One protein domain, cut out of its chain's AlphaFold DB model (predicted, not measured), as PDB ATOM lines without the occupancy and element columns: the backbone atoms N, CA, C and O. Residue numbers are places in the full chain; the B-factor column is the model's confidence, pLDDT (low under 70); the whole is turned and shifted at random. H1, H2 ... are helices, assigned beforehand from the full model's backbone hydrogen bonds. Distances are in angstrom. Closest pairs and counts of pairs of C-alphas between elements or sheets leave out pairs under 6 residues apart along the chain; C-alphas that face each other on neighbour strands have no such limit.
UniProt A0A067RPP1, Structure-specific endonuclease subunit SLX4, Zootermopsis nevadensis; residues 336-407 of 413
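This is residues 336 to 407 of the 413 residues of the protein "Structure-specific endonuclease subunit SLX4" of Zootermopsis nevadensis (UniProt A0A067RPP1). A small head of three short helices, H1, H2 and H3, has one long arm, residues 385 to 407, mostly H4, sticking out and making the length. Residues 348 to 349 pair with 380 to 381, parallel, in the head. The 72 printed residues include four named helices, H1 to H4 in order, and no named strand: all helix, extended, radius of gyration of the C-alphas 18.4 A, spans 60 by 27 by 20 A.

Start at H1, residues 336 to 343, apart from H2, residues 350 to 359. H2 touches H3, residues 366 to 375, at C-alphas 354 and 366, the closest, 7.0 A apart, at a steep tilt of 66 degrees. H4, residues 383 to 405, is close to H2 but not clearly touching: closest C-alphas 351 and 383, 7.7 A. Every O i to N i+4 pair is within hydrogen-bond range in H2 and H3, 3 of 4 in H1, 12 of 19 in H4.

Find C-alpha 336 at (1.704, -5.564, 6.742), where H1 begins, 10.4 A long; H2 spans 14.1 A, H3 14.2 A. H4 runs 34.9 A to C-alpha 405 at (25.844, 28.983, -30.278).

C-alphas 361 and 407, the farthest apart, are separated by 61.4 A. The printed part has no cut and no long link; pLDDT is under 70 at residues 386 to 388, 393 and 395 to 407.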
ATOM      1  N   PRO A 336       2.934  -5.622   7.542       93.62
ATOM      2  CA  PRO A 336       1.704  -5.564   6.742       93.62
ATOM      3  C   PRO A 336       1.735  -4.462   5.670       93.62
ATOM      4  O   PRO A 336       1.306  -4.691   4.540       93.62
ATOM      5  N   ASP A 337       2.313  -3.298   5.986       94.75
ATOM      6  CA  ASP A 337       2.526  -2.185   5.049       94.75
ATOM      7  C   ASP A 337       3.441  -2.563   3.872       94.75
ATOM      8  O   ASP A 337       3.315  -2.015   2.773       94.75
ATOM      9  N   LEU A 338       4.396  -3.471   4.103       93.88
ATOM     10  CA  LEU A 338       5.330  -3.954   3.089       93.88
ATOM     11  C   LEU A 338       4.683  -5.062   2.255       93.88
ATOM     12  O   LEU A 338       4.742  -5.015   1.025       93.88
ATOM     13  N   HIS A 339       3.986  -5.994   2.911       95.44
ATOM     14  CA  HIS A 339       3.206  -7.044   2.268       95.44
ATOM     15  C   HIS A 339       2.153  -6.461   1.315       95.44
ATOM     16  O   HIS A 339       2.088  -6.836   0.144       95.44
ATOM     17  N   GLN A 340       1.378  -5.472   1.774       96.06
ATOM     18  CA  GLN A 340       0.373  -4.799   0.952       96.06
ATOM     19  C   GLN A 340       1.000  -4.131  -0.281       96.06
ATOM     20  O   GLN A 340       0.407  -4.160  -1.356       96.06
ATOM     21  N   LYS A 341       2.214  -3.578  -0.168       94.50
ATOM     22  CA  LYS A 341       2.929  -2.980  -1.307       94.50
ATOM     23  C   LYS A 341       3.388  -4.010  -2.328       94.50
ATOM     24  O   LYS A 341       3.247  -3.750  -3.520       94.50
ATOM     25  N   VAL A 342       3.840  -5.186  -1.888       95.81
ATOM     26  CA  VAL A 342       4.106  -6.320  -2.788       95.81
ATOM     27  C   VAL A 342       2.828  -6.727  -3.532       95.81
ATOM     28  O   VAL A 342       2.844  -6.802  -4.759       95.81
ATOM     29  N   LEU A 343       1.707  -6.902  -2.822       95.00
ATOM     30  CA  LEU A 343       0.419  -7.293  -3.416       95.00
ATOM     31  C   LEU A 343      -0.170  -6.240  -4.375       95.00
ATOM     32  O   LEU A 343      -0.853  -6.592  -5.334       95.00
ATOM     33  N   LEU A 344       0.096  -4.952  -4.140       96.69
ATOM     34  CA  LEU A 344      -0.286  -3.849  -5.031       96.69
ATOM     35  C   LEU A 344       0.711  -3.619  -6.183       96.69
ATOM     36  O   LEU A 344       0.520  -2.695  -6.975       96.69
ATOM     37  N   TYR A 345       1.775  -4.426  -6.278       95.50
ATOM     38  CA  TYR A 345       2.905  -4.239  -7.194       95.50
ATOM     39  C   TYR A 345       3.557  -2.839  -7.090       95.50
ATOM     40  O   TYR A 345       4.102  -2.319  -8.068       95.50
ATOM     41  N   GLU A 346       3.524  -2.212  -5.905       94.94
ATOM     42  CA  GLU A 346       4.198  -0.933  -5.663       94.94
ATOM     43  C   GLU A 346       5.726  -1.151  -5.628       94.94
ATOM     44  O   GLU A 346       6.210  -1.994  -4.874       94.94
ATOM     45  N   PRO A 347       6.523  -0.402  -6.412       94.12
ATOM     46  CA  PRO A 347       7.958  -0.645  -6.538       94.12
ATOM     47  C   PRO A 347       8.768  -0.203  -5.307       94.12
ATOM     48  O   PRO A 347       8.984   0.995  -5.087       94.12
ATOM     49  N   ILE A 348       9.273  -1.190  -4.561       94.44
ATOM     50  CA  ILE A 348       9.912  -1.061  -3.238       94.44
ATOM     51  C   ILE A 348      11.331  -0.475  -3.326       94.44
ATOM     52  O   ILE A 348      12.072  -0.723  -4.275       94.44
ATOM     53  N   TRP A 349      11.754   0.289  -2.315       93.38
ATOM     54  CA  TRP A 349      13.135   0.775  -2.190       93.38
ATOM     55  C   TRP A 349      14.044  -0.296  -1.588       93.38
ATOM     56  O   TRP A 349      13.979  -0.561  -0.384       93.38
ATOM     57  N   ILE A 350      14.913  -0.892  -2.409       94.00
ATOM     58  CA  ILE A 350      15.741  -2.022  -1.971       94.00
ATOM     59  C   ILE A 350      16.791  -1.610  -0.936       94.00
ATOM     60  O   ILE A 350      17.082  -2.386  -0.031       94.00
ATOM     61  N   GLU A 351      17.307  -0.375  -0.990       92.62
ATOM     62  CA  GLU A 351      18.227   0.123   0.038       92.62
ATOM     63  C   GLU A 351      17.556   0.249   1.417       92.62
ATOM     64  O   GLU A 351      18.222   0.041   2.429       92.62
ATOM     65  N   LYS A 352      16.244   0.538   1.475       92.62
ATOM     66  CA  LYS A 352      15.500   0.552   2.744       92.62
ATOM     67  C   LYS A 352      15.295  -0.873   3.251       92.62
ATOM     68  O   LYS A 352      15.709  -1.176   4.360       92.62
ATOM     69  N   LEU A 353      14.750  -1.756   2.411       92.31
ATOM     70  CA  LEU A 353      14.476  -3.150   2.776       92.31
ATOM     71  C   LEU A 353      15.757  -3.894   3.204       92.31
ATOM     72  O   LEU A 353      15.734  -4.678   4.148       92.31
ATOM     73  N   HIS A 354      16.901  -3.594   2.581       92.38
ATOM     74  CA  HIS A 354      18.212  -4.107   2.997       92.38
ATOM     75  C   HIS A 354      18.664  -3.573   4.365       92.38
ATOM     76  O   HIS A 354      19.185  -4.341   5.172       92.38
ATOM     77  N   ALA A 355      18.439  -2.288   4.656       91.94
ATOM     78  CA  ALA A 355      18.729  -1.705   5.966       91.94
ATOM     79  C   ALA A 355      17.801  -2.253   7.066       91.94
ATOM     80  O   ALA A 355      18.275  -2.561   8.159       91.94
ATOM     81  N   ASP A 356      16.514  -2.439   6.763       91.38
ATOM     82  CA  ASP A 356      15.525  -3.014   7.678       91.38
ATOM     83  C   ASP A 356      15.872  -4.489   8.005       91.38
ATOM     84  O   ASP A 356      15.867  -4.892   9.169       91.38
ATOM     85  N   LEU A 357      16.294  -5.290   7.014       90.81
ATOM     86  CA  LEU A 357      16.825  -6.647   7.232       90.81
ATOM     87  C   LEU A 357      18.131  -6.651   8.049       90.81
ATOM     88  O   LEU A 357      18.287  -7.478   8.951       90.81
ATOM     89  N   LYS A 358      19.048  -5.706   7.786       90.88
ATOM     90  CA  LYS A 358      20.305  -5.547   8.541       90.88
ATOM     91  C   LYS A 358      20.042  -5.196  10.011       90.88
ATOM     92  O   LYS A 358      20.755  -5.693  10.880       90.88
ATOM     93  N   ALA A 359      19.018  -4.386  10.297       88.50
ATOM     94  CA  ALA A 359      18.578  -4.078  11.660       88.50
ATOM     95  C   ALA A 359      18.013  -5.315  12.383       88.50
ATOM     96  O   ALA A 359      18.255  -5.497  13.573       88.50
ATOM     97  N   ASN A 360      17.362  -6.220  11.647       84.56
ATOM     98  CA  ASN A 360      16.919  -7.531  12.133       84.56
ATOM     99  C   ASN A 360      18.046  -8.595  12.166       84.56
ATOM    100  O   ASN A 360      17.774  -9.786  12.261       84.56
ATOM    101  N   ASN A 361      19.316  -8.168  12.155       83.44
ATOM    102  CA  ASN A 361      20.548  -8.974  12.208       83.44
ATOM    103  C   ASN A 361      20.891  -9.809  10.955       83.44
ATOM    104  O   ASN A 361      21.937 -10.464  10.937       83.44
ATOM    105  N   PHE A 362      20.101  -9.749   9.880       83.50
ATOM    106  CA  PHE A 362      20.363 -10.522   8.664       83.50
ATOM    107  C   PHE A 362      21.326  -9.796   7.708       83.50
ATOM    108  O   PHE A 362      21.069  -8.684   7.243       83.50
ATOM    109  N   LYS A 363      22.465 -10.430   7.398       85.06
ATOM    110  CA  LYS A 363      23.570  -9.836   6.617       85.06
ATOM    111  C   LYS A 363      23.634 -10.395   5.189       85.06
ATOM    112  O   LYS A 363      24.474 -11.236   4.883       85.06
ATOM    113  N   PHE A 364      22.777  -9.895   4.300       85.62
ATOM    114  CA  PHE A 364      22.761 -10.287   2.881       85.62
ATOM    115  C   PHE A 364      23.561  -9.334   1.983       85.62
ATOM    116  O   PHE A 364      23.709  -8.150   2.296       85.62
ATOM    117  N   LYS A 365      24.035  -9.811   0.823       90.19
ATOM    118  CA  LYS A 365      24.562  -8.933  -0.240       90.19
ATOM    119  C   LYS A 365      23.393  -8.354  -1.037       90.19
ATOM    120  O   LYS A 365      22.480  -9.091  -1.398       90.19
ATOM    121  N   THR A 366      23.451  -7.074  -1.405       90.38
ATOM    122  CA  THR A 366      22.388  -6.411  -2.190       90.38
ATOM    123  C   THR A 366      22.075  -7.147  -3.498       90.38
ATOM    124  O   THR A 366      20.922  -7.195  -3.902       90.38
ATOM    125  N   ASN A 367      23.070  -7.786  -4.125       91.06
ATOM    126  CA  ASN A 367      22.870  -8.593  -5.334       91.06
ATOM    127  C   ASN A 367      22.000  -9.836  -5.091       91.06
ATOM    128  O   ASN A 367      21.123 -10.100  -5.898       91.06
ATOM    129  N   GLN A 368      22.198 -10.549  -3.976       93.31
ATOM    130  CA  GLN A 368      21.390 -11.727  -3.624       93.31
ATOM    131  C   GLN A 368      19.944 -11.324  -3.298       93.31
ATOM    132  O   GLN A 368      19.005 -12.047  -3.606       93.31
ATOM    133  N   LEU A 369      19.765 -10.138  -2.705       92.88
ATOM    134  CA  LEU A 369      18.443  -9.569  -2.464       92.88
ATOM    135  C   LEU A 369      17.755  -9.135  -3.771       92.88
ATOM    136  O   LEU A 369      16.555  -9.336  -3.899       92.88
ATOM    137  N   MET A 370      18.486  -8.578  -4.747       93.12
ATOM    138  CA  MET A 370      17.935  -8.300  -6.085       93.12
ATOM    139  C   MET A 370      17.521  -9.592  -6.795       93.12
ATOM    140  O   MET A 370      16.402  -9.669  -7.281       93.12
ATOM    141  N   GLU A 371      18.389 -10.607  -6.788       94.94
ATOM    142  CA  GLU A 371      18.154 -11.920  -7.403       94.94
ATOM    143  C   GLU A 371      16.902 -12.601  -6.826       94.94
ATOM    144  O   GLU A 371      16.002 -12.958  -7.580       94.94
ATOM    145  N   TYR A 372      16.763 -12.643  -5.495       94.44
ATOM    146  CA  TYR A 372      15.548 -13.133  -4.838       94.44
ATOM    147  C   TYR A 372      14.292 -12.307  -5.182       94.44
ATOM    148  O   TYR A 372      13.226 -12.873  -5.422       94.44
ATOM    149  N   LEU A 373      14.375 -10.970  -5.213       93.88
ATOM    150  CA  LEU A 373      13.218 -10.133  -5.554       93.88
ATOM    151  C   LEU A 373      12.801 -10.300  -7.026       93.88
ATOM    152  O   LEU A 373      11.603 -10.308  -7.304       93.88
ATOM    153  N   ASP A 374      13.754 -10.492  -7.942       95.38
ATOM    154  CA  ASP A 374      13.487 -10.833  -9.344       95.38
ATOM    155  C   ASP A 374      12.857 -12.241  -9.467       95.38
ATOM    156  O   ASP A 374      11.869 -12.395 -10.187       95.38
ATOM    157  N   GLU A 375      13.334 -13.248  -8.717       95.38
ATOM    158  CA  GLU A 375      12.713 -14.588  -8.637       95.38
ATOM    159  C   GLU A 375      11.260 -14.528  -8.141       95.38
ATOM    160  O   GLU A 375      10.375 -15.148  -8.731       95.38
ATOM    161  N   GLN A 376      10.987 -13.747  -7.089       92.25
ATOM    162  CA  GLN A 376       9.630 -13.537  -6.569       92.25
ATOM    163  C   GLN A 376       8.797 -12.546  -7.408       92.25
ATOM    164  O   GLN A 376       7.664 -12.232  -7.042       92.25
ATOM    165  N   CYS A 377       9.329 -12.043  -8.530       94.69
ATOM    166  CA  CYS A 377       8.685 -11.063  -9.417       94.69
ATOM    167  C   CYS A 377       8.264  -9.743  -8.723       94.69
ATOM    168  O   CYS A 377       7.334  -9.059  -9.162       94.69
ATOM    169  N   ILE A 378       8.956  -9.359  -7.646       95.69
ATOM    170  CA  ILE A 378       8.681  -8.154  -6.854       95.69
ATOM    171  C   ILE A 378       9.417  -6.964  -7.468       95.69
ATOM    172  O   ILE A 378      10.644  -6.929  -7.525       95.69
ATOM    173  N   THR A 379       8.683  -5.934  -7.897       94.06
ATOM    174  CA  THR A 379       9.327  -4.760  -8.508       94.06
ATOM    175  C   THR A 379      10.049  -3.900  -7.463       94.06
ATOM    176  O   THR A 379       9.505  -3.594  -6.400       94.06
ATOM    177  N   PHE A 380      11.277  -3.469  -7.764       93.81
ATOM    178  CA  PHE A 380      12.086  -2.650  -6.856       93.81
ATOM    179  C   PHE A 380      12.764  -1.452  -7.540       93.81
ATOM    180  O   PHE A 380      12.780  -1.290  -8.765       93.81
ATOM    181  N   ARG A 381      13.311  -0.551  -6.721       91.94
ATOM    182  CA  ARG A 381      14.048   0.653  -7.115       91.94
ATOM    183  C   ARG A 381      15.384   0.707  -6.390       91.94
ATOM    184  O   ARG A 381      15.430   0.480  -5.188       91.94
ATOM    185  N   THR A 382      16.420   1.123  -7.120       90.56
ATOM    186  CA  THR A 382      17.700   1.572  -6.557       90.56
ATOM    187  C   THR A 382      17.874   3.083  -6.726       90.56
ATOM    188  O   THR A 382      17.629   3.657  -7.798       90.56
ATOM    189  N   ALA A 383      18.383   3.746  -5.691       83.62
ATOM    190  CA  ALA A 383      18.834   5.132  -5.729       83.62
ATOM    191  C   ALA A 383      19.984   5.331  -6.740       83.62
ATOM    192  O   ALA A 383      20.050   6.354  -7.435       83.62
ATOM    193  N   GLN A 384      20.859   4.331  -6.895       72.56
ATOM    194  CA  GLN A 384      21.956   4.353  -7.870       72.56
ATOM    195  C   GLN A 384      21.442   4.428  -9.323       72.56
ATOM    196  O   GLN A 384      21.986   5.186 -10.139       72.56
ATOM    197  N   GLY A 385      20.344   3.729  -9.642       70.31
ATOM    198  CA  GLY A 385      19.678   3.808 -10.945       70.31
ATOM    199  C   GLY A 385      19.194   5.223 -11.283       70.31
ATOM    200  O   GLY A 385      19.400   5.704 -12.405       70.31
ATOM    201  N   GLN A 386      18.636   5.942 -10.301       67.75
ATOM    202  CA  GLN A 386      18.165   7.320 -10.484       67.75
ATOM    203  C   GLN A 386      19.314   8.293 -10.773       67.75
ATOM    204  O   GLN A 386      19.252   9.046 -11.749       67.75
ATOM    205  N   ARG A 387      20.405   8.235  -9.994       66.38
ATOM    206  CA  ARG A 387      21.593   9.094 -10.193       66.38
ATOM    207  C   ARG A 387      22.198   8.884 -11.590       66.38
ATOM    208  O   ARG A 387      22.529   9.852 -12.280       66.38
ATOM    209  N   ASN A 388      22.247   7.639 -12.068       69.56
ATOM    210  CA  ASN A 388      22.700   7.312 -13.423       69.56
ATOM    211  C   ASN A 388      21.755   7.829 -14.527       69.56
ATOM    212  O   ASN A 388      22.231   8.304 -15.565       69.56
ATOM    213  N   ARG A 389      20.431   7.798 -14.321       70.94
ATOM    214  CA  ARG A 389      19.448   8.375 -15.258       70.94
ATOM    215  C   ARG A 389      19.558   9.903 -15.323       70.94
ATOM    216  O   ARG A 389      19.575  10.462 -16.420       70.94
ATOM    217  N   GLN A 390      19.723  10.569 -14.179       70.69
ATOM    218  CA  GLN A 390      19.927  12.020 -14.100       70.69
ATOM    219  C   GLN A 390      21.212  12.457 -14.822       70.69
ATOM    220  O   GLN A 390      21.137  13.295 -15.724       70.69
ATOM    221  N   ARG A 391      22.374  11.842 -14.535       71.38
ATOM    222  CA  ARG A 391      23.649  12.162 -15.222       71.38
ATOM    223  C   ARG A 391      23.529  12.027 -16.748       71.38
ATOM    224  O   ARG A 391      23.939  12.929 -17.480       71.38
ATOM    225  N   LYS A 392      22.887  10.955 -17.238       70.44
ATOM    226  CA  LYS A 392      22.617  10.744 -18.676       70.44
ATOM    227  C   LYS A 392      21.715  11.829 -19.288       70.44
ATOM    228  O   LYS A 392      21.876  12.137 -20.469       70.44
ATOM    229  N   ASN A 393      20.808  12.430 -18.519       68.88
ATOM    230  CA  ASN A 393      19.949  13.522 -18.986       68.88
ATOM    231  C   ASN A 393      20.687  14.874 -19.027       68.88
ATOM    232  O   ASN A 393      20.618  15.560 -20.050       68.88
ATOM    233  N   LEU A 394      21.465  15.227 -17.993       70.06
ATOM    234  CA  LEU A 394      22.253  16.472 -17.981       70.06
ATOM    235  C   LEU A 394      23.238  16.535 -19.165       70.06
ATOM    236  O   LEU A 394      23.307  17.549 -19.865       70.06
ATOM    237  N   MET A 395      23.945  15.437 -19.461       64.56
ATOM    238  CA  MET A 395      24.899  15.402 -20.583       64.56
ATOM    239  C   MET A 395      24.231  15.543 -21.964       64.56
ATOM    240  O   MET A 395      24.840  16.092 -22.885       64.56
ATOM    241  N   LYS A 396      22.971  15.110 -22.121       62.38
ATOM    242  CA  LYS A 396      22.187  15.340 -23.349       62.38
ATOM    243  C   LYS A 396      21.800  16.814 -23.505       62.38
ATOM    244  O   LYS A 396      21.916  17.356 -24.605       62.38
ATOM    245  N   GLY A 397      21.411  17.482 -22.415       59.19
ATOM    246  CA  GLY A 397      21.137  18.924 -22.407       59.19
ATOM    247  C   GLY A 397      22.364  19.761 -22.793       59.19
ATOM    248  O   GLY A 397      22.274  20.643 -23.650       59.19
ATOM    249  N   ALA A 398      23.534  19.426 -22.238       60.34
ATOM    250  CA  ALA A 398      24.790  20.125 -22.514       60.34
ATOM    251  C   ALA A 398      25.201  20.089 -24.001       60.34
ATOM    252  O   ALA A 398      25.662  21.102 -24.533       60.34
ATOM    253  N   LYS A 399      24.997  18.961 -24.702       57.94
ATOM    254  CA  LYS A 399      25.331  18.852 -26.136       57.94
ATOM    255  C   LYS A 399      24.463  19.758 -27.022       57.94
ATOM    256  O   LYS A 399      25.001  20.379 -27.935       57.94
ATOM    257  N   ARG A 400      23.161  19.912 -26.734       56.97
ATOM    258  CA  ARG A 400      22.262  20.771 -27.539       56.97
ATOM    259  C   ARG A 400      22.674  22.251 -27.501       56.97
ATOM    260  O   ARG A 400      22.680  22.896 -28.544       56.97
ATOM    261  N   ARG A 401      23.100  22.765 -26.338       57.03
ATOM    262  CA  ARG A 401      23.509  24.180 -26.170       57.03
ATOM    263  C   ARG A 401      24.797  24.555 -26.922       57.03
ATOM    264  O   ARG A 401      24.998  25.732 -27.206       57.03
ATOM    265  N   LYS A 402      25.661  23.588 -27.268       55.31
ATOM    266  CA  LYS A 402      26.871  23.847 -28.077       55.31
ATOM    267  C   LYS A 402      26.573  24.013 -29.573       55.31
ATOM    268  O   LYS A 402      27.291  24.751 -30.240       55.31
ATOM    269  N   LEU A 403      25.512  23.385 -30.089       52.81
ATOM    270  CA  LEU A 403      25.119  23.509 -31.497       52.81
ATOM    271  C   LEU A 403      24.442  24.858 -31.788       52.81
ATOM    272  O   LEU A 403      24.706  25.468 -32.817       52.81
ATOM    273  N   THR A 404      23.616  25.358 -30.865       55.53
ATOM    274  CA  THR A 404      22.883  26.623 -31.051       55.53
ATOM    275  C   THR A 404      23.762  27.870 -30.974       55.53
ATOM    276  O   THR A 404      23.376  28.887 -31.534       55.53
ATOM    277  N   LYS A 405      24.931  27.824 -30.313       52.94
ATOM    278  CA  LYS A 405      25.844  28.983 -30.278       52.94
ATOM    279  C   LYS A 405      26.573  29.178 -31.615       52.94
ATOM    280  O   LYS A 405      26.531  30.268 -32.167       52.94
ATOM    281  N   ARG A 406      27.101  28.095 -32.205       55.00
ATOM    282  CA  ARG A 406      27.806  28.121 -33.505       55.00
ATOM    283  C   ARG A 406      26.970  28.599 -34.703       55.00
ATOM    284  O   ARG A 406      27.550  28.817 -35.756       55.00
ATOM    285  N   LYS A 407      25.645  28.746 -34.566       53.62
ATOM    286  CA  LYS A 407      24.755  29.282 -35.614       53.62
ATOM    287  C   LYS A 407      24.345  30.750 -35.394       53.62
ATOM    288  O   LYS A 407      23.478  31.238 -36.109       53.62
TER     289      LYS A 407